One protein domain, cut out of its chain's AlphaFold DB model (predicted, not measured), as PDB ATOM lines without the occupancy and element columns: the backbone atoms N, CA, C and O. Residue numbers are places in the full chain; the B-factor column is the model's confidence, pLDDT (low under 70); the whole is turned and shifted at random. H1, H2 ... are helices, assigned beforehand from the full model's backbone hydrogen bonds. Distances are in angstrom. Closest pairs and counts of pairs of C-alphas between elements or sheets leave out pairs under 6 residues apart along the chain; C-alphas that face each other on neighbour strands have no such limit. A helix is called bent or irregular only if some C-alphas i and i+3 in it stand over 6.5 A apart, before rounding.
ATOM      1  N   ARG A 102     151.878 136.667 148.470       83.19
ATOM      2  CA  ARG A 102     152.875 135.583 148.498       83.19
ATOM      3  C   ARG A 102     154.260 136.043 148.027       83.19
ATOM      4  O   ARG A 102     155.245 135.739 148.687       83.19
ATOM      5  N   LYS A 103     154.350 136.838 146.954       83.75
ATOM      6  CA  LYS A 103     155.627 137.372 146.442       83.75
ATOM      7  C   LYS A 103     156.282 138.326 147.438       83.75
ATOM      8  O   LYS A 103     157.495 138.275 147.641       83.75
ATOM      9  N   GLY A 104     155.478 139.163 148.089       85.75
ATOM     10  CA  GLY A 104     155.943 140.004 149.191       85.75
ATOM     11  C   GLY A 104     156.430 139.178 150.376       85.75
ATOM     12  O   GLY A 104     157.501 139.437 150.920       85.75
ATOM     13  N   LEU A 105     155.692 138.118 150.721       84.94
ATOM     14  CA  LEU A 105     156.051 137.249 151.833       84.94
ATOM     15  C   LEU A 105     157.360 136.493 151.582       84.94
ATOM     16  O   LEU A 105     158.177 136.393 152.499       84.94
ATOM     17  N   ILE A 106     157.569 136.023 150.347       82.62
ATOM     18  CA  ILE A 106     158.795 135.355 149.895       82.62
ATOM     19  C   ILE A 106     160.005 136.292 149.956       82.62
ATOM     20  O   ILE A 106     161.107 135.878 150.310       82.62
ATOM     21  N   THR A 107     159.798 137.572 149.651       87.06
ATOM     22  CA  THR A 107     160.848 138.606 149.650       87.06
ATOM     23  C   THR A 107     161.034 139.300 151.002       87.06
ATOM     24  O   THR A 107     161.768 140.280 151.094       87.06
ATOM     25  N   ALA A 108     160.425 138.760 152.061       87.75
ATOM     26  CA  ALA A 108     160.524 139.255 153.429       87.75
ATOM     27  C   ALA A 108     160.002 140.691 153.643       87.75
ATOM     28  O   ALA A 108     160.562 141.452 154.431       87.75
ATOM     29  N   ILE A 109     158.923 141.067 152.949       89.06
ATOM     30  CA  ILE A 109     158.257 142.361 153.134       89.06
ATOM     31  C   ILE A 109     157.278 142.279 154.308       89.06
ATOM     32  O   ILE A 109     156.338 141.484 154.295       89.06
ATOM     33  N   GLU A 110     157.465 143.146 155.302       90.69
ATOM     34  CA  GLU A 110     156.510 143.324 156.395       90.69
ATOM     35  C   GLU A 110     155.372 144.263 155.981       90.69
ATOM     36  O   GLU A 110     155.583 145.392 155.530       90.69
ATOM     37  N   TYR A 111     154.141 143.806 156.183       90.44
ATOM     38  CA  TYR A 111     152.928 144.554 155.876       90.44
ATOM     39  C   TYR A 111     152.257 145.014 157.166       90.44
ATOM     40  O   TYR A 111     151.517 144.264 157.799       90.44
ATOM     41  N   ARG A 112     152.504 146.272 157.542       93.69
ATOM     42  CA  ARG A 112     152.059 146.869 158.813       93.69
ATOM     43  C   ARG A 112     150.587 146.613 159.165       93.69
ATOM     44  O   ARG A 112     150.297 146.374 160.328       93.69
ATOM     45  N   PHE A 113     149.692 146.687 158.182       92.31
ATOM     46  CA  PHE A 113     148.240 146.589 158.380       92.31
ATOM     47  C   PHE A 113     147.657 145.233 157.963       92.31
ATOM     48  O   PHE A 113     146.443 145.087 157.871       92.31
ATOM     49  N   LEU A 114     148.497 144.232 157.670       89.88
ATOM     50  CA  LEU A 114     148.016 142.964 157.120       89.88
ATOM     51  C   LEU A 114     147.050 142.248 158.063       89.88
ATOM     52  O   LEU A 114     146.024 141.763 157.602       89.88
ATOM     53  N   SER A 115     147.357 142.193 159.360       89.12
ATOM     54  CA  SER A 115     146.480 141.540 160.334       89.12
ATOM     55  C   SER A 115     145.128 142.238 160.438       89.12
ATOM     56  O   SER A 115     144.104 141.571 160.349       89.12
ATOM     57  N   GLU A 116     145.125 143.570 160.546       90.62
ATOM     58  CA  GLU A 116     143.914 144.397 160.621       90.62
ATOM     59  C   GLU A 116     143.051 144.252 159.361       90.62
ATOM     60  O   GLU A 116     141.879 143.897 159.461       90.62
ATOM     61  N   HIS A 117     143.632 144.417 158.170       90.56
ATOM     62  CA  HIS A 117     142.897 144.318 156.906       90.56
ATOM     63  C   HIS A 117     142.329 142.910 156.668       90.56
ATOM     64  O   HIS A 117     141.182 142.759 156.248       90.56
ATOM     65  N   MET A 118     143.112 141.861 156.953       86.88
ATOM     66  CA  MET A 118     142.641 140.478 156.815       86.88
ATOM     67  C   MET A 118     141.522 140.175 157.806       86.88
ATOM     68  O   MET A 118     140.523 139.561 157.435       86.88
ATOM     69  N   PHE A 119     141.670 140.618 159.054       86.94
ATOM     70  CA  PHE A 119     140.635 140.500 160.069       86.94
ATOM     71  C   PHE A 119     139.338 141.196 159.637       86.94
ATOM     72  O   PHE A 119     138.278 140.570 159.682       86.94
ATOM     73  N   GLU A 120     139.403 142.450 159.187       88.00
ATOM     74  CA  GLU A 120     138.215 143.205 158.788       88.00
ATOM     75  C   GLU A 120     137.523 142.572 157.584       88.00
ATOM     76  O   GLU A 120     136.302 142.400 157.593       88.00
ATOM     77  N   TYR A 121     138.286 142.152 156.572       87.06
ATOM     78  CA  TYR A 121     137.735 141.398 155.452       87.06
ATOM     79  C   TYR A 121     137.019 140.127 155.934       87.06
ATOM     80  O   TYR A 121     135.900 139.845 155.498       87.06
ATOM     81  N   MET A 122     137.623 139.360 156.849       83.00
ATOM     82  CA  MET A 122     137.022 138.129 157.364       83.00
ATOM     83  C   MET A 122     135.765 138.400 158.185       83.00
ATOM     84  O   MET A 122     134.732 137.802 157.925       83.00
ATOM     85  N   VAL A 123     135.773 139.314 159.147       83.69
ATOM     86  CA  VAL A 123     134.543 139.601 159.902       83.69
ATOM     87  C   VAL A 123     133.419 140.031 158.962       83.69
ATOM     88  O   VAL A 123     132.303 139.522 159.062       83.69
ATOM     89  N   ASN A 124     133.723 140.888 157.989       84.25
ATOM     90  CA  ASN A 124     132.710 141.380 157.072       84.25
ATOM     91  C   ASN A 124     132.168 140.300 156.130       84.25
ATOM     92  O   ASN A 124     130.956 140.187 155.966       84.25
ATOM     93  N   SER A 125     133.035 139.478 155.544       80.81
ATOM     94  CA  SER A 125     132.618 138.422 154.614       80.81
ATOM     95  C   SER A 125     132.056 137.181 155.318       80.81
ATOM     96  O   SER A 125     131.089 136.591 154.840       80.81
ATOM     97  N   LEU A 126     132.622 136.786 156.464       78.06
ATOM     98  CA  LEU A 126     132.259 135.554 157.165       78.06
ATOM     99  C   LEU A 126     131.099 135.784 158.129       78.06
ATOM    100  O   LEU A 126     130.064 135.138 158.007       78.06
ATOM    101  N   PHE A 127     131.249 136.708 159.082       77.50
ATOM    102  CA  PHE A 127     130.266 136.885 160.149       77.50
ATOM    103  C   PHE A 127     128.991 137.551 159.625       77.50
ATOM    104  O   PHE A 127     127.915 136.960 159.737       77.50
ATOM    105  N   TYR A 128     129.099 138.709 158.962       77.31
ATOM    106  CA  TYR A 128     127.930 139.403 158.388       77.31
ATOM    107  C   TYR A 128     127.336 138.698 157.153       77.31
ATOM    108  O   TYR A 128     126.207 138.998 156.749       77.31
ATOM    109  N   GLY A 129     128.069 137.746 156.568       73.00
ATOM    110  CA  GLY A 129     127.573 136.825 155.544       73.00
ATOM    111  C   GLY A 129     126.874 135.578 156.098       73.00
ATOM    112  O   GLY A 129     126.164 134.912 155.353       73.00
ATOM    113  N   SER A 130     127.052 135.254 157.382       73.44
ATOM    114  CA  SER A 130     126.559 134.007 157.979       73.44
ATOM    115  C   SER A 130     125.154 134.110 158.571       73.44
ATOM    116  O   SER A 130     124.671 135.189 158.924       73.44
ATOM    117  N   LEU A 131     124.570 132.937 158.823       70.69
ATOM    118  CA  LEU A 131     123.367 132.752 159.635       70.69
ATOM    119  C   LEU A 131     123.499 133.222 161.084       70.69
ATOM    120  O   LEU A 131     122.489 133.279 161.767       70.69
ATOM    121  N   LEU A 132     124.690 133.556 161.592       70.44
ATOM    122  CA  LEU A 132     124.774 134.198 162.906       70.44
ATOM    123  C   LEU A 132     124.188 135.609 162.854       70.44
ATOM    124  O   LEU A 132     123.597 136.059 163.831       70.44
ATOM    125  N   TYR A 133     124.333 136.295 161.718       71.38
ATOM    126  CA  TYR A 133     123.919 137.682 161.551       71.38
ATOM    127  C   TYR A 133     122.707 137.860 160.635       71.38
ATOM    128  O   TYR A 133     121.867 138.717 160.912       71.38
ATOM    129  N   ARG A 134     122.604 137.092 159.545       68.88
ATOM    130  CA  ARG A 134     121.509 137.217 158.575       68.88
ATOM    131  C   ARG A 134     120.268 136.430 159.013       68.88
ATOM    132  O   ARG A 134     120.406 135.343 159.573       68.88
ATOM    133  N   PRO A 135     119.048 136.936 158.746       62.75
ATOM    134  CA  PRO A 135     117.830 136.159 158.939       62.75
ATOM    135  C   PRO A 135     117.825 134.905 158.057       62.75
ATOM    136  O   PRO A 135     118.231 134.947 156.896       62.75
ATOM    137  N   THR A 136     117.260 133.809 158.564       58.72
ATOM    138  CA  THR A 136     117.162 132.513 157.859       58.72
ATOM    139  C   THR A 136     116.365 132.561 156.548       58.72
ATOM    140  O   THR A 136     116.399 131.616 155.766       58.72
ATOM    141  N   THR A 137     115.643 133.653 156.285       56.72
ATOM    142  CA  THR A 137     114.857 133.874 155.064       56.72
ATOM    143  C   THR A 137     115.662 134.447 153.892       56.72
ATOM    144  O   THR A 137     115.126 134.517 152.790       56.72
ATOM    145  N   GLU A 138     116.918 134.862 154.100       56.03
ATOM    146  CA  GLU A 138     117.747 135.555 153.092       56.03
ATOM    147  C   GLU A 138     118.952 134.725 152.595       56.03
ATOM    148  O   GLU A 138     119.817 135.237 151.886       56.03
ATOM    149  N   ASP A 139     119.026 133.440 152.946       46.47
ATOM    150  CA  ASP A 139     120.300 132.723 152.974       46.47
ATOM    151  C   ASP A 139     120.726 132.099 151.629       46.47
ATOM    152  O   ASP A 139     120.060 131.218 151.073       46.47
ATOM    153  N   LYS A 140     121.890 132.527 151.124       42.53
ATOM    154  CA  LYS A 140     122.690 131.805 150.127       42.53
ATOM    155  C   LYS A 140     124.177 131.918 150.484       42.53
ATOM    156  O   LYS A 140     124.760 132.986 150.393       42.53
ATOM    157  N   CYS A 141     124.768 130.765 150.799       42.25
ATOM    158  CA  CYS A 141     126.198 130.431 150.753       42.25
ATOM    159  C   CYS A 141     127.146 131.022 151.819       42.25
ATOM    160  O   CYS A 141     127.776 132.059 151.648       42.25
ATOM    161  N   ALA A 142     127.430 130.192 152.828       42.00
ATOM    162  CA  ALA A 142     128.641 130.241 153.643       42.00
ATOM    163  C   ALA A 142     129.907 129.921 152.805       42.00
ATOM    164  O   ALA A 142     130.425 128.806 152.834       42.00
ATOM    165  N   ALA A 143     130.427 130.888 152.041       41.50
ATOM    166  CA  ALA A 143     131.687 130.754 151.282       41.50
ATOM    167  C   ALA A 143     132.954 131.084 152.111       41.50
ATOM    168  O   ALA A 143     134.074 131.132 151.599       41.50
ATOM    169  N   ALA A 144     132.779 131.290 153.412       39.88
ATOM    170  CA  ALA A 144     133.721 131.944 154.303       39.88
ATOM    171  C   ALA A 144     135.031 131.173 154.604       39.88
ATOM    172  O   ALA A 144     136.118 131.742 154.703       39.88
ATOM    173  N   VAL A 145     134.985 129.850 154.717       38.88
ATOM    174  CA  VAL A 145     136.093 129.088 155.330       38.88
ATOM    175  C   VAL A 145     137.404 129.117 154.506       38.88
ATOM    176  O   VAL A 145     138.478 128.832 155.026       38.88
ATOM    177  N   ASN A 146     137.380 129.528 153.232       41.94
ATOM    178  CA  ASN A 146     138.557 129.456 152.355       41.94
ATOM    179  C   ASN A 146     139.642 130.528 152.590       41.94
ATOM    180  O   ASN A 146     140.795 130.274 152.228       41.94
ATOM    181  N   VAL A 147     139.330 131.697 153.169       43.00
ATOM    182  CA  VAL A 147     140.299 132.816 153.230       43.00
ATOM    183  C   VAL A 147     141.308 132.670 154.371       43.00
ATOM    184  O   VAL A 147     142.508 132.805 154.131       43.00
ATOM    185  N   PHE A 148     140.881 132.268 155.571       46.34
ATOM    186  CA  PHE A 148     141.815 131.985 156.676       46.34
ATOM    187  C   PHE A 148     142.717 130.779 156.363       46.34
ATOM    188  O   PHE A 148     143.919 130.758 156.629       46.34
ATOM    189  N   VAL A 149     142.139 129.782 155.698       46.88
ATOM    190  CA  VAL A 149     142.801 128.540 155.298       46.88
ATOM    191  C   VAL A 149     143.881 128.768 154.231       46.88
ATOM    192  O   VAL A 149     144.867 128.031 154.171       46.88
ATOM    193  N   GLN A 150     143.750 129.806 153.398       47.06
ATOM    194  CA  GLN A 150     144.823 130.206 152.484       47.06
ATOM    195  C   GLN A 150     146.013 130.826 153.216       47.06
ATOM    196  O   GLN A 150     147.149 130.648 152.773       47.06
ATOM    197  N   TRP A 151     145.767 131.473 154.349       49.22
ATOM    198  CA  TRP A 151     146.760 132.235 155.085       49.22
ATOM    199  C   TRP A 151     147.622 131.386 156.037       49.22
ATOM    200  O   TRP A 151     148.793 131.691 156.247       49.22
ATOM    201  N   LEU A 152     147.135 130.217 156.467       47.41
ATOM    202  CA  LEU A 152     147.970 129.191 157.113       47.41
ATOM    203  C   LEU A 152     149.001 128.534 156.163       47.41
ATOM    204  O   LEU A 152     149.860 127.787 156.620       47.41
ATOM    205  N   ASN A 153     148.996 128.828 154.852       47.25
ATOM    206  CA  ASN A 153     149.992 128.290 153.905       47.25
ATOM    207  C   ASN A 153     151.343 129.032 153.912       47.25
ATOM    208  O   ASN A 153     152.178 128.770 153.049       47.25
ATOM    209  N   VAL A 154     151.598 129.922 154.874       48.34
ATOM    210  CA  VAL A 154     152.878 130.652 155.017       48.34
ATOM    211  C   VAL A 154     153.986 129.773 155.640       48.34
ATOM    212  O   VAL A 154     155.066 130.229 156.009       48.34
ATOM    213  N   VAL A 155     153.757 128.460 155.685       50.66
ATOM    214  CA  VAL A 155     154.690 127.450 156.195       50.66
ATOM    215  C   VAL A 155     155.774 127.091 155.151       50.66
ATOM    216  O   VAL A 155     156.533 126.155 155.339       50.66
ATOM    217  N   GLY A 156     155.919 127.823 154.045       46.81
ATOM    218  CA  GLY A 156     156.852 127.435 152.978       46.81
ATOM    219  C   GLY A 156     158.320 127.852 153.140       46.81
ATOM    220  O   GLY A 156     159.204 127.271 152.521       46.81
ATOM    221  N   MET A 157     158.625 128.838 153.990       51.25
ATOM    222  CA  MET A 157     159.963 129.460 154.028       51.25
ATOM    223  C   MET A 157     160.534 129.541 155.435       51.25
ATOM    224  O   MET A 157     160.772 130.619 155.981       51.25
ATOM    225  N   TRP A 158     160.721 128.382 156.054       55.12
ATOM    226  CA  TRP A 158     161.221 128.296 157.426       55.12
ATOM    227  C   TRP A 158     162.720 128.446 157.518       55.12
ATOM    228  O   TRP A 158     163.201 128.888 158.549       55.12
ATOM    229  N   ASN A 159     163.461 128.120 156.465       53.44
ATOM    230  CA  ASN A 159     164.922 128.079 156.522       53.44
ATOM    231  C   ASN A 159     165.590 129.203 155.716       53.44
ATOM    232  O   ASN A 159     166.771 129.462 155.902       53.44
ATOM    233  N   SER A 160     164.842 129.904 154.858       57.69
ATOM    234  CA  SER A 160     165.380 130.860 153.879       57.69
ATOM    235  C   SER A 160     165.291 132.337 154.285       57.69
ATOM    236  O   SER A 160     165.816 133.190 153.576       57.69
ATOM    237  N   VAL A 161     164.659 132.660 155.420       68.44
ATOM    238  CA  VAL A 161     164.504 134.042 155.919       68.44
ATOM    239  C   VAL A 161     164.998 134.182 157.361       68.44
ATOM    240  O   VAL A 161     165.062 133.201 158.105       68.44
ATOM    241  N   GLY A 162     165.351 135.406 157.767       71.56
ATOM    242  CA  GLY A 162     165.851 135.707 159.114       71.56
ATOM    243  C   GLY A 162     164.824 135.453 160.227       71.56
ATOM    244  O   GLY A 162     163.617 135.464 159.985       71.56
ATOM    245  N   SER A 163     165.298 135.234 161.459       78.00
ATOM    246  CA  SER A 163     164.458 134.945 162.637       78.00
ATOM    247  C   SER A 163     163.420 136.034 162.925       78.00
ATOM    248  O   SER A 163     162.262 135.707 163.156       78.00
ATOM    249  N   ILE A 164     163.810 137.308 162.810       83.62
ATOM    250  CA  ILE A 164     162.935 138.474 163.031       83.62
ATOM    251  C   ILE A 164     161.704 138.423 162.118       83.62
ATOM    252  O   ILE A 164     160.574 138.566 162.569       83.62
ATOM    253  N   TYR A 165     161.908 138.139 160.830       85.31
ATOM    254  CA  TYR A 165     160.806 138.094 159.875       85.31
ATOM    255  C   TYR A 165     159.883 136.884 160.097       85.31
ATOM    256  O   TYR A 165     158.675 136.957 159.874       85.31
ATOM    257  N   LYS A 166     160.419 135.751 160.574       80.25
ATOM    258  CA  LYS A 166     159.580 134.614 160.998       80.25
ATOM    259  C   LYS A 166     158.694 135.009 162.172       80.25
ATOM    260  O   LYS A 166     157.500 134.749 162.120       80.25
ATOM    261  N   GLU A 167     159.267 135.655 163.183       85.62
ATOM    262  CA  GLU A 167     158.527 136.133 164.349       85.62
ATOM    263  C   GLU A 167     157.413 137.104 163.942       85.62
ATOM    264  O   GLU A 167     156.271 136.924 164.356       85.62
ATOM    265  N   TRP A 168     157.700 138.056 163.045       89.50
ATOM    266  CA  TRP A 168     156.681 138.953 162.496       89.50
ATOM    267  C   TRP A 168     155.522 138.189 161.832       89.50
ATOM    268  O   TRP A 168     154.355 138.486 162.098       89.50
ATOM    269  N   ARG A 169     155.811 137.164 161.017       85.69
ATOM    270  CA  ARG A 169     154.767 136.347 160.369       85.69
ATOM    271  C   ARG A 169     153.889 135.622 161.385       85.69
ATOM    272  O   ARG A 169     152.668 135.671 161.268       85.69
ATOM    273  N   LEU A 170     154.490 134.991 162.392       85.38
ATOM    274  CA  LEU A 170     153.756 134.269 163.438       85.38
ATOM    275  C   LEU A 170     152.916 135.207 164.297       85.38
ATOM    276  O   LEU A 170     151.759 134.912 164.582       85.38
ATOM    277  N   LYS A 171     153.463 136.374 164.634       89.19
ATOM    278  CA  LYS A 171     152.727 137.415 165.341       89.19
ATOM    279  C   LYS A 171     151.560 137.938 164.517       89.19
ATOM    280  O   LYS A 171     150.491 138.176 165.064       89.19
ATOM    281  N   THR A 172     151.732 138.084 163.204       89.12
ATOM    282  CA  THR A 172     150.619 138.451 162.325       89.12
ATOM    283  C   THR A 172     149.526 137.377 162.406       89.12
ATOM    284  O   THR A 172     148.364 137.755 162.564       89.12
ATOM    285  N   ILE A 173     149.904 136.078 162.405       85.38
ATOM    286  CA  ILE A 173     149.035 134.896 162.639       85.38
ATOM    287  C   ILE A 173     148.187 135.010 163.885       85.38
ATOM    288  O   ILE A 173     146.957 135.017 163.799       85.38
ATOM    289  N   GLU A 174     148.855 135.157 165.013       88.62
ATOM    290  CA  GLU A 174     148.215 135.333 166.303       88.62
ATOM    291  C   GLU A 174     147.275 136.544 166.312       88.62
ATOM    292  O   GLU A 174     146.083 136.400 166.571       88.62
ATOM    293  N   GLN A 175     147.766 137.719 165.901       91.00
ATOM    294  CA  GLN A 175     146.992 138.962 165.911       91.00
ATOM    295  C   GLN A 175     145.718 138.885 165.072       91.00
ATOM    296  O   GLN A 175     144.678 139.393 165.481       91.00
ATOM    297  N   THR A 176     145.782 138.268 163.894       88.50
ATOM    298  CA  THR A 176     144.622 138.183 162.998       88.50
ATOM    299  C   THR A 176     143.523 137.314 163.602       88.50
ATOM    300  O   THR A 176     142.347 137.682 163.550       88.50
ATOM    301  N   TRP A 177     143.895 136.179 164.205       87.19
ATOM    302  CA  TRP A 177     142.943 135.317 164.901       87.19
ATOM    303  C   TRP A 177     142.389 135.986 166.161       87.19
ATOM    304  O   TRP A 177     141.181 135.964 166.380       87.19
ATOM    305  N   ASP A 178     143.238 136.636 166.953       89.69
ATOM    306  CA  ASP A 178     142.818 137.298 168.186       89.69
ATOM    307  C   ASP A 178     141.854 138.453 167.919       89.69
ATOM    308  O   ASP A 178     140.845 138.579 168.615       89.69
ATOM    309  N   LEU A 179     142.112 139.268 166.890       89.81
ATOM    310  CA  LEU A 179     141.182 140.310 166.454       89.81
ATOM    311  C   LEU A 179     139.834 139.699 166.051       89.81
ATOM    312  O   LEU A 179     138.786 140.171 166.503       89.81
ATOM    313  N   PHE A 180     139.854 138.615 165.265       84.50
ATOM    314  CA  PHE A 180     138.649 137.898 164.837       84.50
ATOM    315  C   PHE A 180     137.849 137.376 166.033       84.50
ATOM    316  O   PHE A 180     136.671 137.704 166.187       84.50
ATOM    317  N   HIS A 181     138.506 136.646 166.931       83.81
ATOM    318  CA  HIS A 181     137.903 136.089 168.135       83.81
ATOM    319  C   HIS A 181     137.327 137.179 169.054       83.81
ATOM    320  O   HIS A 181     136.184 137.082 169.501       83.81
ATOM    321  N   GLN A 182     138.069 138.267 169.287       86.00
ATOM    322  CA  GLN A 182     137.596 139.389 170.104       86.00
ATOM    323  C   GLN A 182     136.378 140.092 169.502       86.00
ATOM    324  O   GLN A 182     135.499 140.525 170.248       86.00
ATOM    325  N   LYS A 183     136.319 140.241 168.174       83.25
ATOM    326  CA  LYS A 183     135.186 140.888 167.504       83.25
ATOM    327  C   LYS A 183     133.930 140.037 167.588       83.25
ATOM    328  O   LYS A 183     132.883 140.584 167.925       83.25
ATOM    329  N   LEU A 184     134.035 138.727 167.355       75.81
ATOM    330  CA  LEU A 184     132.885 137.836 167.496       75.81
ATOM    331  C   LEU A 184     132.374 137.798 168.938       75.81
ATOM    332  O   LEU A 184     131.166 137.775 169.122       75.81
ATOM    333  N   ASN A 185     133.253 137.894 169.941       75.19
ATOM    334  CA  ASN A 185     132.849 137.952 171.351       75.19
ATOM    335  C   ASN A 185     132.197 139.280 171.781       75.19
ATOM    336  O   ASN A 185     131.515 139.315 172.801       75.19
ATOM    337  N   LYS A 186     132.410 140.378 171.041       73.88
ATOM    338  CA  LYS A 186     131.885 141.714 171.383       73.88
ATOM    339  C   LYS A 186     130.604 142.102 170.646       73.88
ATOM    340  O   LYS A 186     129.886 142.957 171.157       73.88
ATOM    341  N   ASP A 187     130.333 141.551 169.462       66.44
ATOM    342  CA  ASP A 187     129.078 141.842 168.754       66.44
ATOM    343  C   ASP A 187     127.917 141.139 169.476       66.44
ATOM    344  O   ASP A 187     127.822 139.911 169.507       66.44
ATOM    345  N   GLU A 188     127.034 141.938 170.082       56.59
ATOM    346  CA  GLU A 188     125.812 141.467 170.729       56.59
ATOM    347  C   GLU A 188     124.946 140.744 169.694       56.59
ATOM    348  O   GLU A 188     124.504 141.370 168.734       56.59
ATOM    349  N   SER A 189     124.766 139.430 169.879       59.72
ATOM    350  CA  SER A 189     123.883 138.525 169.131       59.72
ATOM    351  C   SER A 189     123.483 139.020 167.748       59.72
ATOM    352  O   SER A 189     122.553 139.822 167.600       59.72
ATOM    353  N   GLY A 190     124.151 138.502 166.718       60.50
ATOM    354  CA  GLY A 190     123.684 138.712 165.355       60.50
ATOM    355  C   GLY A 190     122.187 138.374 165.220       60.50
ATOM    356  O   GLY A 190     121.587 137.712 166.070       60.50
ATOM    357  N   LYS A 191     121.533 138.880 164.173       64.50
ATOM    358  CA  LYS A 191     120.064 139.027 164.145       64.50
ATOM    359  C   LYS A 191     119.277 137.707 164.130       64.50
ATOM    360  O   LYS A 191     118.048 137.745 164.134       64.50
ATOM    361  N   ALA A 192     119.952 136.562 164.071       65.56
ATOM    362  CA  ALA A 192     119.329 135.251 163.962       65.56
ATOM    363  C   ALA A 192     118.942 134.614 165.304       65.56
ATOM    364  O   ALA A 192     117.990 133.834 165.346       65.56
ATOM    365  N   TYR A 193     119.643 134.937 166.396       68.44
ATOM    366  CA  TYR A 193     119.406 134.333 167.711       68.44
ATOM    367  C   TYR A 193     119.047 135.388 168.754       68.44
ATOM    368  O   TYR A 193     119.524 136.518 168.715       68.44
ATOM    369  N   LEU A 194     118.230 135.000 169.738       74.69
ATOM    370  CA  LEU A 194     118.031 135.826 170.929       74.69
ATOM    371  C   LEU A 194     119.364 135.965 171.687       74.69
ATOM    372  O   LEU A 194     120.065 134.955 171.813       74.69
ATOM    373  N   PRO A 195     119.675 137.135 172.282       76.56
ATOM    374  CA  PRO A 195     120.923 137.351 173.018       76.56
ATOM    375  C   PRO A 195     121.238 136.270 174.052       76.56
ATOM    376  O   PRO A 195     122.365 135.794 174.147       76.56
ATOM    377  N   ALA A 196     120.215 135.810 174.776       78.56
ATOM    378  CA  ALA A 196     120.363 134.755 175.770       78.56
ATOM    379  C   ALA A 196     120.802 133.409 175.168       78.56
ATOM    380  O   ALA A 196     121.575 132.697 175.794       78.56
ATOM    381  N   ILE A 197     120.329 133.056 173.967       77.69
ATOM    382  CA  ILE A 197     120.726 131.814 173.283       77.69
ATOM    383  C   ILE A 197     122.118 131.980 172.683       77.69
ATOM    384  O   ILE A 197     122.947 131.091 172.834       77.69
ATOM    385  N   TYR A 198     122.383 133.126 172.051       76.31
ATOM    386  CA  TYR A 198     123.677 133.427 171.445       76.31
ATOM    387  C   TYR A 198     124.816 133.309 172.465       76.31
ATOM    388  O   TYR A 198     125.756 132.553 172.241       76.31
ATOM    389  N   ASN A 199     124.672 133.942 173.633       76.94
ATOM    390  CA  ASN A 199     125.683 133.902 174.692       76.94
ATOM    391  C   ASN A 199     125.919 132.487 175.254       76.94
ATOM    392  O   ASN A 199     127.002 132.210 175.754       76.94
ATOM    393  N   LEU A 200     124.926 131.590 175.186       79.69
ATOM    394  CA  LEU A 200     125.069 130.205 175.655       79.69
ATOM    395  C   LEU A 200     125.853 129.319 174.680       79.69
ATOM    396  O   LEU A 200     126.457 128.343 175.117       79.69
ATOM    397  N   ILE A 201     125.808 129.615 173.377       79.56
ATOM    398  CA  ILE A 201     126.416 128.770 172.333       79.56
ATOM    399  C   ILE A 201     127.714 129.350 171.765       79.56
ATOM    400  O   ILE A 201     128.442 128.640 171.079       79.56
ATOM    401  N   GLN A 202     127.998 130.627 172.027       78.25
ATOM    402  CA  GLN A 202     129.111 131.356 171.422       78.25
ATOM    403  C   GLN A 202     130.470 130.717 171.716       78.25
ATOM    404  O   GLN A 202     131.254 130.538 170.791       78.25
ATOM    405  N   GLU A 203     130.743 130.340 172.968       82.56
ATOM    406  CA  GLU A 203     132.034 129.743 173.338       82.56
ATOM    407  C   GLU A 203     132.280 128.410 172.614       82.56
ATOM    408  O   GLU A 203     133.343 128.225 172.019       82.56
ATOM    409  N   GLU A 204     131.294 127.504 172.597       85.12
ATOM    410  CA  GLU A 204     131.443 126.218 171.899       85.12
ATOM    411  C   GLU A 204     131.517 126.418 170.380       85.12
ATOM    412  O   GLU A 204     132.354 125.804 169.725       85.12
ATOM    413  N   TYR A 205     130.731 127.347 169.822       82.44
ATOM    414  CA  TYR A 205     130.809 127.697 168.403       82.44
ATOM    415  C   TYR A 205     132.199 128.218 168.015       82.44
ATOM    416  O   TYR A 205     132.763 127.791 167.009       82.44
ATOM    417  N   MET A 206     132.776 129.132 168.803       82.56
ATOM    418  CA  MET A 206     134.099 129.695 168.519       82.56
ATOM    419  C   MET A 206     135.198 128.642 168.603       82.56
ATOM    420  O   MET A 206     136.138 128.666 167.805       82.56
ATOM    421  N   LYS A 207     135.065 127.699 169.534       86.12
ATOM    422  CA  LYS A 207     135.971 126.563 169.671       86.12
ATOM    423  C   LYS A 207     135.875 125.606 168.480       86.12
ATOM    424  O   LYS A 207     136.906 125.268 167.903       86.12
ATOM    425  N   GLU A 208     134.668 125.225 168.058       85.56
ATOM    426  CA  GLU A 208     134.473 124.401 166.855       85.56
ATOM    427  C   GLU A 208     135.022 125.105 165.608       85.56
ATOM    428  O   GLU A 208     135.798 124.519 164.850       85.56
ATOM    429  N   LEU A 209     134.707 126.394 165.441       83.69
ATOM    430  CA  LEU A 209     135.203 127.205 164.335       83.69
ATOM    431  C   LEU A 209     136.734 127.259 164.321       83.69
ATOM    432  O   LEU A 209     137.336 127.133 163.254       83.69
ATOM    433  N   PHE A 210     137.377 127.417 165.480       85.12
ATOM    434  CA  PHE A 210     138.834 127.379 165.603       85.12
ATOM    435  C   PHE A 210     139.405 126.036 165.140       85.12
ATOM    436  O   PHE A 210     140.301 125.997 164.294       85.12
ATOM    437  N   HIS A 211     138.865 124.922 165.636       86.62
ATOM    438  CA  HIS A 211     139.362 123.583 165.311       86.62
ATOM    439  C   HIS A 211     139.133 123.192 163.850       86.62
ATOM    440  O   HIS A 211     140.000 122.550 163.242       86.62
ATOM    441  N   ASP A 212     138.011 123.598 163.260       84.94
ATOM    442  CA  ASP A 212     137.745 123.424 161.833       84.94
ATOM    443  C   ASP A 212     138.707 124.254 160.994       84.94
ATOM    444  O   ASP A 212     139.326 123.744 160.056       84.94
ATOM    445  N   THR A 213     138.906 125.510 161.382       82.12
ATOM    446  CA  THR A 213     139.836 126.429 160.731       82.12
ATOM    447  C   THR A 213     141.261 125.867 160.716       82.12
ATOM    448  O   THR A 213     141.898 125.821 159.657       82.12
ATOM    449  N   LEU A 214     141.743 125.359 161.856       82.88
ATOM    450  CA  LEU A 214     143.026 124.660 161.937       82.88
ATOM    451  C   LEU A 214     143.044 123.410 161.054       82.88
ATOM    452  O   LEU A 214     143.978 123.213 160.279       82.88
ATOM    453  N   GLY A 215     142.000 122.580 161.124       82.81
ATOM    454  CA  GLY A 215     141.895 121.349 160.343       82.81
ATOM    455  C   GLY A 215     141.982 121.587 158.833       82.81
ATOM    456  O   GLY A 215     142.743 120.906 158.143       82.81
ATOM    457  N   PHE A 216     141.250 122.573 158.316       80.31
ATOM    458  CA  PHE A 216     141.325 122.955 156.908       80.31
ATOM    459  C   PHE A 216     142.676 123.579 156.551       80.31
ATOM    460  O   PHE A 216     143.201 123.305 155.469       80.31
ATOM    461  N   GLY A 217     143.255 124.372 157.455       78.81
ATOM    462  CA  GLY A 217     144.599 124.922 157.317       78.81
ATOM    463  C   GLY A 217     145.650 123.845 157.074       78.81
ATOM    464  O   GLY A 217     146.323 123.869 156.042       78.81
ATOM    465  N   VAL A 218     145.739 122.842 157.958       83.12
ATOM    466  CA  VAL A 218     146.736 121.775 157.775       83.12
ATOM    467  C   VAL A 218     146.414 120.891 156.572       83.12
ATOM    468  O   VAL A 218     147.327 120.467 155.871       83.12
ATOM    469  N   ALA A 219     145.133 120.663 156.256       84.81
ATOM    470  CA  ALA A 219     144.755 119.930 155.048       84.81
ATOM    471  C   ALA A 219     145.245 120.641 153.773       84.81
ATOM    472  O   ALA A 219     145.702 119.980 152.835       84.81
ATOM    473  N   LYS A 220     145.207 121.983 153.730       81.94
ATOM    474  CA  LYS A 220     145.825 122.735 152.630       81.94
ATOM    475  C   LYS A 220     147.337 122.619 152.646       81.94
ATOM    476  O   LYS A 220     147.884 122.358 151.582       81.94
ATOM    477  N   MET A 221     147.989 122.751 153.800       82.19
ATOM    478  CA  MET A 221     149.444 122.589 153.897       82.19
ATOM    479  C   MET A 221     149.889 121.236 153.325       82.19
ATOM    480  O   MET A 221     150.726 121.197 152.427       82.19
ATOM    481  N   ILE A 222     149.250 120.139 153.752       87.00
ATOM    482  CA  ILE A 222     149.515 118.783 153.245       87.00
ATOM    483  C   ILE A 222     149.307 118.723 151.726       87.00
ATOM    484  O   ILE A 222     150.179 118.247 151.003       87.00
ATOM    485  N   ARG A 223     148.181 119.247 151.217       87.88
ATOM    486  CA  ARG A 223     147.886 119.262 149.774       87.88
ATOM    487  C   ARG A 223     148.890 120.092 148.965       87.88
ATOM    488  O   ARG A 223     149.140 119.747 147.817       87.88
ATOM    489  N   ARG A 224     149.426 121.187 149.509       85.69
ATOM    490  CA  ARG A 224     150.404 122.047 148.816       85.69
ATOM    491  C   ARG A 224     151.813 121.458 148.783       85.69
ATOM    492  O   ARG A 224     152.612 121.904 147.968       85.69
ATOM    493  N   ILE A 225     152.102 120.490 149.649       86.00
ATOM    494  CA  ILE A 225     153.389 119.787 149.695       86.00
ATOM    495  C   ILE A 225     153.325 118.489 148.884       86.00
ATOM    496  O   ILE A 225     154.184 118.241 148.049       86.00
ATOM    497  N   GLY A 226     152.308 117.653 149.118       86.25
ATOM    498  CA  GLY A 226     152.204 116.321 148.506       86.25
ATOM    499  C   GLY A 226     151.205 116.197 147.351       86.25
ATOM    500  O   GLY A 226     151.015 115.096 146.837       86.25
ATOM    501  N   GLY A 227     150.499 117.271 146.995       87.81
ATOM    502  CA  GLY A 227     149.492 117.276 145.931       87.81
ATOM    503  C   GLY A 227     150.009 117.835 144.606       87.81
ATOM    504  O   GLY A 227     151.185 118.116 144.450       87.81
ATOM    505  N   VAL A 228     149.096 118.006 143.646       85.56
ATOM    506  CA  VAL A 228     149.422 118.460 142.278       85.56
ATOM    507  C   VAL A 228     149.808 119.945 142.232       85.56
ATOM    508  O   VAL A 228     150.678 120.342 141.464       85.56
ATOM    509  N   ASP A 229     149.168 120.768 143.067       82.62
ATOM    510  CA  ASP A 229     149.302 122.225 143.027       82.62
ATOM    511  C   ASP A 229     150.211 122.738 144.151       82.62
ATOM    512  O   ASP A 229     149.730 123.067 145.246       82.62
ATOM    513  N   HIS A 230     151.504 122.854 143.867       86.69
ATOM    514  CA  HIS A 230     152.505 123.366 144.807       86.69
ATOM    515  C   HIS A 230     152.398 124.887 145.037       86.69
ATOM    516  O   HIS A 230     151.541 125.575 144.474       86.69
ATOM    517  N   VAL A 231     153.252 125.418 145.918       84.31
ATOM    518  CA  VAL A 231     153.336 126.851 146.237       84.31
ATOM    519  C   VAL A 231     154.717 127.429 145.936       84.31
ATOM    520  O   VAL A 231     155.735 126.786 146.184       84.31
ATOM    521  N   GLU A 232     154.744 128.683 145.470       85.25
ATOM    522  CA  GLU A 232     155.976 129.413 145.116       85.25
ATOM    523  C   GLU A 232     156.966 129.508 146.295       85.25
ATOM    524  O   GLU A 232     158.174 129.544 146.081       85.25
ATOM    525  N   ASP A 233     156.487 129.478 147.540       83.81
ATOM    526  CA  ASP A 233     157.311 129.492 148.752       83.81
ATOM    527  C   ASP A 233     158.328 128.337 148.801       83.81
ATOM    528  O   ASP A 233     159.472 128.558 149.192       83.81
ATOM    529  N   PHE A 234     157.925 127.129 148.384       84.56
ATOM    530  CA  PHE A 234     158.822 125.973 148.280       84.56
ATOM    531  C   PHE A 234     159.483 125.912 146.904       84.56
ATOM    532  O   PHE A 234     160.694 125.732 146.817       84.56
ATOM    533  N   GLU A 235     158.721 126.131 145.827       87.75
ATOM    534  CA  GLU A 235     159.227 125.993 144.454       87.75
ATOM    535  C   GLU A 235     160.297 127.028 144.080       87.75
ATOM    536  O   GLU A 235     161.115 126.790 143.191       87.75
ATOM    537  N   SER A 236     160.345 128.167 144.776       86.88
ATOM    538  CA  SER A 236     161.409 129.162 144.602       86.88
ATOM    539  C   SER A 236     162.744 128.762 145.250       86.88
ATOM    540  O   SER A 236     163.780 129.364 144.938       86.88
ATOM    541  N   ILE A 237     162.767 127.733 146.111       85.88
ATOM    542  CA  ILE A 237     163.989 127.195 146.720       85.88
ATOM    543  C   ILE A 237     164.743 126.371 145.671       85.88
ATOM    544  O   ILE A 237     164.363 125.254 145.327       85.88
ATOM    545  N   ARG A 238     165.854 126.920 145.166       88.69
ATOM    546  CA  ARG A 238     166.633 126.307 144.073       88.69
ATOM    547  C   ARG A 238     167.345 125.011 144.462       88.69
ATOM    548  O   ARG A 238     167.547 124.150 143.610       88.69
ATOM    549  N   GLU A 239     167.787 124.897 145.711       89.81
ATOM    550  CA  GLU A 239     168.533 123.732 146.181       89.81
ATOM    551  C   GLU A 239     167.564 122.632 146.632       89.81
ATOM    552  O   GLU A 239     166.830 122.793 147.607       89.81
ATOM    553  N   GLY A 240     167.560 121.508 145.910       91.25
ATOM    554  CA  GLY A 240     166.572 120.443 146.103       91.25
ATOM    555  C   GLY A 240     166.585 119.803 147.494       91.25
ATOM    556  O   GLY A 240     165.517 119.491 148.010       91.25
ATOM    557  N   SER A 241     167.758 119.656 148.119       90.56
ATOM    558  CA  SER A 241     167.907 119.183 149.508       90.56
ATOM    559  C   SER A 241     167.227 120.131 150.494       90.56
ATOM    560  O   SER A 241     166.377 119.706 151.267       90.56
ATOM    561  N   ILE A 242     167.529 121.431 150.411       85.25
ATOM    562  CA  ILE A 242     166.937 122.456 151.285       85.25
ATOM    563  C   ILE A 242     165.417 122.516 151.108       85.25
ATOM    564  O   ILE A 242     164.688 122.675 152.092       85.25
ATOM    565  N   ARG A 243     164.927 122.389 149.868       87.50
ATOM    566  CA  ARG A 243     163.489 122.341 149.584       87.50
ATOM    567  C   ARG A 243     162.840 121.126 150.242       87.50
ATOM    568  O   ARG A 243     161.927 121.315 151.038       87.50
ATOM    569  N   ALA A 244     163.364 119.927 149.988       90.25
ATOM    570  CA  ALA A 244     162.831 118.683 150.540       90.25
ATOM    571  C   ALA A 244     162.838 118.677 152.078       90.25
ATOM    572  O   ALA A 244     161.846 118.294 152.696       90.25
ATOM    573  N   ASP A 245     163.908 119.169 152.707       86.12
ATOM    574  CA  ASP A 245     163.989 119.297 154.167       86.12
ATOM    575  C   ASP A 245     162.946 120.286 154.712       86.12
ATOM    576  O   ASP A 245     162.354 120.070 155.772       86.12
ATOM    577  N   SER A 246     162.702 121.385 153.992       83.38
ATOM    578  CA  SER A 246     161.698 122.385 154.372       83.38
ATOM    579  C   SER A 246     160.273 121.839 154.229       83.38
ATOM    580  O   SER A 246     159.448 122.040 155.120       83.38
ATOM    581  N   GLU A 247     159.996 121.108 153.150       87.06
ATOM    582  CA  GLU A 247     158.726 120.419 152.907       87.06
ATOM    583  C   GLU A 247     158.464 119.323 153.948       87.06
ATOM    584  O   GLU A 247     157.362 119.239 154.490       87.06
ATOM    585  N   ALA A 248     159.480 118.523 154.285       89.44
ATOM    586  CA  ALA A 248     159.377 117.464 155.285       89.44
ATOM    587  C   ALA A 248     159.019 118.023 156.669       89.44
ATOM    588  O   ALA A 248     158.072 117.545 157.293       89.44
ATOM    589  N   LYS A 249     159.706 119.084 157.116       84.50
ATOM    590  CA  LYS A 249     159.401 119.769 158.388       84.50
ATOM    591  C   LYS A 249     157.988 120.353 158.400       84.50
ATOM    592  O   LYS A 249     157.262 120.217 159.383       84.50
ATOM    593  N   ALA A 250     157.580 120.986 157.301       83.94
ATOM    594  CA  ALA A 250     156.236 121.535 157.164       83.94
ATOM    595  C   ALA A 250     155.156 120.443 157.224       83.94
ATOM    596  O   ALA A 250     154.107 120.641 157.840       83.94
ATOM    597  N   LEU A 251     155.417 119.284 156.617       87.56
ATOM    598  CA  LEU A 251     154.512 118.141 156.622       87.56
ATOM    599  C   LEU A 251     154.455 117.451 157.994       87.56
ATOM    600  O   LEU A 251     153.382 117.021 158.417       87.56
ATOM    601  N   GLU A 252     155.579 117.351 158.702       87.44
ATOM    602  CA  GLU A 252     155.635 116.836 160.073       87.44
ATOM    603  C   GLU A 252     154.799 117.702 161.020       87.44
ATOM    604  O   GLU A 252     153.921 117.183 161.715       87.44
ATOM    605  N   LEU A 253     154.985 119.025 160.952       84.88
ATOM    606  CA  LEU A 253     154.171 119.992 161.682       84.88
ATOM    607  C   LEU A 253     152.683 119.842 161.332       84.88
ATOM    608  O   LEU A 253     151.851 119.702 162.223       84.88
ATOM    609  N   ALA A 254     152.342 119.798 160.039       85.00
ATOM    610  CA  ALA A 254     150.958 119.634 159.592       85.00
ATOM    611  C   ALA A 254     150.308 118.366 160.168       85.00
ATOM    612  O   ALA A 254     149.144 118.385 160.569       85.00
ATOM    613  N   ASN A 255     151.058 117.261 160.217       88.50
ATOM    614  CA  ASN A 255     150.585 115.985 160.740       88.50
ATOM    615  C   ASN A 255     150.406 115.991 162.263       88.50
ATOM    616  O   ASN A 255     149.447 115.385 162.743       88.50
ATOM    617  N   SER A 256     151.303 116.633 163.018       88.69
ATOM    618  CA  SER A 256     151.128 116.820 164.469       88.69
ATOM    619  C   SER A 256     149.883 117.664 164.738       88.69
ATOM    620  O   SER A 256     148.952 117.194 165.394       88.69
ATOM    621  N   HIS A 257     149.770 118.825 164.088       86.94
ATOM    622  CA  HIS A 257     148.618 119.714 164.226       86.94
ATOM    623  C   HIS A 257     147.305 119.038 163.823       86.94
ATOM    624  O   HIS A 257     146.299 119.234 164.492       86.94
ATOM    625  N   LEU A 258     147.285 118.191 162.787       86.88
ATOM    626  CA  LEU A 258     146.078 117.447 162.403       86.88
ATOM    627  C   LEU A 258     145.590 116.500 163.508       86.88
ATOM    628  O   LEU A 258     144.381 116.365 163.708       86.88
ATOM    629  N   LYS A 259     146.521 115.830 164.198       90.12
ATOM    630  CA  LYS A 259     146.227 114.866 165.269       90.12
ATOM    631  C   LYS A 259     145.828 115.561 166.567       90.12
ATOM    632  O   LYS A 259     144.978 115.054 167.294       90.12
ATOM    633  N   GLU A 260     146.432 116.710 166.840       90.19
ATOM    634  CA  GLU A 260     146.321 117.418 168.117       90.19
ATOM    635  C   GLU A 260     145.356 118.607 168.066       90.19
ATOM    636  O   GLU A 260     145.074 119.184 169.109       90.19
ATOM    637  N   LYS A 261     144.776 118.947 166.901       85.50
ATOM    638  CA  LYS A 261     143.966 120.170 166.719       85.50
ATOM    639  C   LYS A 261     142.884 120.409 167.773       85.50
ATOM    640  O   LYS A 261     142.622 121.553 168.107       85.50
ATOM    641  N   GLN A 262     142.278 119.340 168.290       89.75
ATOM    642  CA  GLN A 262     141.207 119.383 169.294       89.75
ATOM    643  C   GLN A 262     141.702 119.748 170.704       89.75
ATOM    644  O   GLN A 262     140.901 120.049 171.583       89.75
ATOM    645  N   GLN A 263     143.014 119.677 170.935       92.44
ATOM    646  CA  GLN A 263     143.657 119.980 172.213       92.44
ATOM    647  C   GLN A 263     144.058 121.454 172.313       92.44
ATOM    648  O   GLN A 263     144.199 121.952 173.425       92.44
ATOM    649  N   PHE A 264     144.218 122.150 171.181       89.38
ATOM    650  CA  PHE A 264     144.554 123.569 171.187       89.38
ATOM    651  C   PHE A 264     143.372 124.406 171.677       89.38
ATOM    652  O   PHE A 264     142.252 124.294 171.170       89.38
ATOM    653  N   LEU A 265     143.652 125.278 172.637       89.56
ATOM    654  CA  LEU A 265     142.732 126.253 173.214       89.56
ATOM    655  C   LEU A 265     142.969 127.659 172.654       89.56
ATOM    656  O   LEU A 265     142.062 128.487 172.679       89.56
ATOM    657  N   ALA A 266     144.173 127.935 172.145       88.75
ATOM    658  CA  ALA A 266     144.534 129.235 171.590       88.75
ATOM    659  C   ALA A 266     145.494 129.119 170.402       88.75
ATOM    660  O   ALA A 266     146.300 128.192 170.308       88.75
ATOM    661  N   ILE A 267     145.466 130.116 169.514       86.56
ATOM    662  CA  ILE A 267     146.371 130.186 168.357       86.56
ATOM    663  C   ILE A 267     147.850 130.241 168.777       86.56
ATOM    664  O   ILE A 267     148.700 129.682 168.087       86.56
ATOM    665  N   GLY A 268     148.152 130.824 169.942       87.81
ATOM    666  CA  GLY A 268     149.490 130.840 170.538       87.81
ATOM    667  C   GLY A 268     150.089 129.438 170.714       87.81
ATOM    668  O   GLY A 268     151.268 129.222 170.442       87.81
ATOM    669  N   GLU A 269     149.274 128.448 171.090       89.25
ATOM    670  CA  GLU A 269     149.712 127.052 171.257       89.25
ATOM    671  C   GLU A 269     150.006 126.383 169.909       89.25
ATOM    672  O   GLU A 269     150.906 125.553 169.809       89.25
ATOM    673  N   VAL A 270     149.308 126.802 168.852       85.75
ATOM    674  CA  VAL A 270     149.515 126.328 167.476       85.75
ATOM    675  C   VAL A 270     150.843 126.845 166.915       85.75
ATOM    676  O   VAL A 270     151.535 126.119 166.198       85.75
ATOM    677  N   ILE A 271     151.216 128.091 167.238       83.81
ATOM    678  CA  ILE A 271     152.451 128.735 166.756       83.81
ATOM    679  C   ILE A 271     153.653 128.550 167.695       83.81
ATOM    680  O   ILE A 271     154.781 128.844 167.315       83.81
ATOM    681  N   SER A 272     153.467 128.050 168.914       82.38
ATOM    682  CA  SER A 272     154.581 127.860 169.855       82.38
ATOM    683  C   SER A 272     155.587 126.791 169.394       82.38
ATOM    684  O   SER A 272     156.784 127.088 169.372       82.38
ATOM    685  N   PRO A 273     155.169 125.585 168.945       76.19
ATOM    686  CA  PRO A 273     156.093 124.577 168.419       76.19
ATOM    687  C   PRO A 273     156.892 125.101 167.225       76.19
ATOM    688  O   PRO A 273     158.078 124.824 167.093       76.19
ATOM    689  N   ILE A 274     156.257 125.938 166.403       72.50
ATOM    690  CA  ILE A 274     156.852 126.598 165.239       72.50
ATOM    691  C   ILE A 274     158.062 127.462 165.643       72.50
ATOM    692  O   ILE A 274     159.084 127.466 164.957       72.50
ATOM    693  N   MET A 275     157.985 128.157 166.782       65.25
ATOM    694  CA  MET A 275     159.108 128.930 167.318       65.25
ATOM    695  C   MET A 275     160.232 128.049 167.880       65.25
ATOM    696  O   MET A 275     161.362 128.518 167.977       65.25
ATOM    697  N   GLN A 276     159.948 126.792 168.237       60.28
ATOM    698  CA  GLN A 276     160.884 125.884 168.911       60.28
ATOM    699  C   GLN A 276     161.656 124.944 167.975       60.28
ATOM    700  O   GLN A 276     162.693 124.436 168.394       60.28
ATOM    701  N   VAL A 277     161.252 124.759 166.707       56.25
ATOM    702  CA  VAL A 277     162.014 123.989 165.680       56.25
ATOM    703  C   VAL A 277     163.313 124.722 165.247       56.25
ATOM    704  O   VAL A 277     163.759 124.650 164.106       56.25
ATOM    705  N   GLN A 278     163.916 125.490 166.156       48.06
ATOM    706  CA  GLN A 278     165.036 126.412 165.954       48.06
ATOM    707  C   GLN A 278     166.420 125.833 166.305       48.06
ATOM    708  O   GLN A 278     167.385 126.595 166.317       48.06
TER     709      GLN A 278
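Overview. This is residues 102 to 278 of the 279 residues of an uncharacterized protein of Gossypium schwendimanii (UniProt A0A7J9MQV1). An elongated body of helices runs along one long axis, with H4, H5, H7 and H8 as a four-helix up-and-down bundle and H2 packed on H4 at its side. H5 and H7 touch over part of their lengths and reach toward opposite ends of the body, while short H3, which follows the long unnamed stretch of residues 128 to 145, packs on H5, and the short H1 and H6 lie toward the end where H7 begins. The bundle is loosely formed: H4 touches H8 and H5 touches H7, but H4 and H5, like H7 and H8, are close without clearly touching. The printed part has 177 residues with eight named helices, H1 to H8 in order, and no named strand; its class is all helix. It is compact, with a radius of gyration of the C-alphas of 17.6 A, and spans 57 by 33 by 30 A.

Arrangement. H1, residues 102 to 106, and H6, residues 232 to 235, only just touch, with 3 pairs of C-alphas within 8 A; the closest are those of Ile 106 and Asp 233, 6.2 A apart. H2, residues 114 to 127, touches H4, residues 163 to 186, and the closest C-alphas are those of Ser 115 and Thr 176, 4.7 A apart. They run the same way at a shallow tilt of 32 degrees, only just short of steep. H3, residues 146 to 151, touches residues 213 to 220 of H5, residues 195 to 226, at a steep tilt of 62 degrees; the C-alphas of Val 149 and Gly 217 are the closest, 4.5 A apart. H2 and H3 are close but not clearly touching, with the C-alphas of Met 122 and Val 147 closest at 7.5 A. H4 touches H8, residues 267 to 276, with its residues 167 to 178, opposite ways at a shallow tilt of 10 degrees; the closest C-alphas are those of Glu 174 and Ile 267, 5.8 A apart. H5 touches H7, residues 240 to 263, with its residues 211 to 225, opposite ways at a shallow tilt of 25 degrees; the C-alphas of Val 218 and Ala 254 are closest, 5.1 A apart. H6 touches residues 243 to 247 of H7, with the C-alphas of Phe 234 and Arg 243 closest at 6.1 A. Among the pairs that are apart are H4 and H7, and H5 and H8. Each O i to N i+4 pair is within hydrogen-bond range in H1, H2 and H4, against 1 of 2 in H3, 25 of 28 in H5, 18 of 20 in H7 and 4 of 6 in H8; H6 is too short for such a pair, and its one O i to N i+3 pair is within range.

Along the chain. H1 begins at C-alpha 102, (152.875, 135.583, 148.498). From first to last C-alpha H2 measures 19.0 A, H4 34.4 A, H5 45.0 A, H7 34.7 A and H8 15.1 A. H4 begins at C-alpha 163, (164.458, 134.945, 162.637), and H8 ends at C-alpha 276, (160.884, 125.884, 168.911). H5 has a kink of 45 degrees near residue 202 and H7 one of 35 degrees near residue 257. H5 is irregular, with C-alphas 200 and 203 7.4 A apart; so is H7, with C-alphas 259 and 262 7.9 A apart, and H8 only just, with C-alphas 270 and 273 6.9 A apart.

Size, cuts and confidence. The two C-alphas farthest apart are those of Ala 196 and Glu 239, at 57.6 A. The printed part has no cut. The links H2 to H3, of 18 residues, and H3 to H4, of 11, are long. The mean pLDDT of the printed part is 77.6, and residues 134 to 161, 187 to 193 and 275 to 278 are under 70.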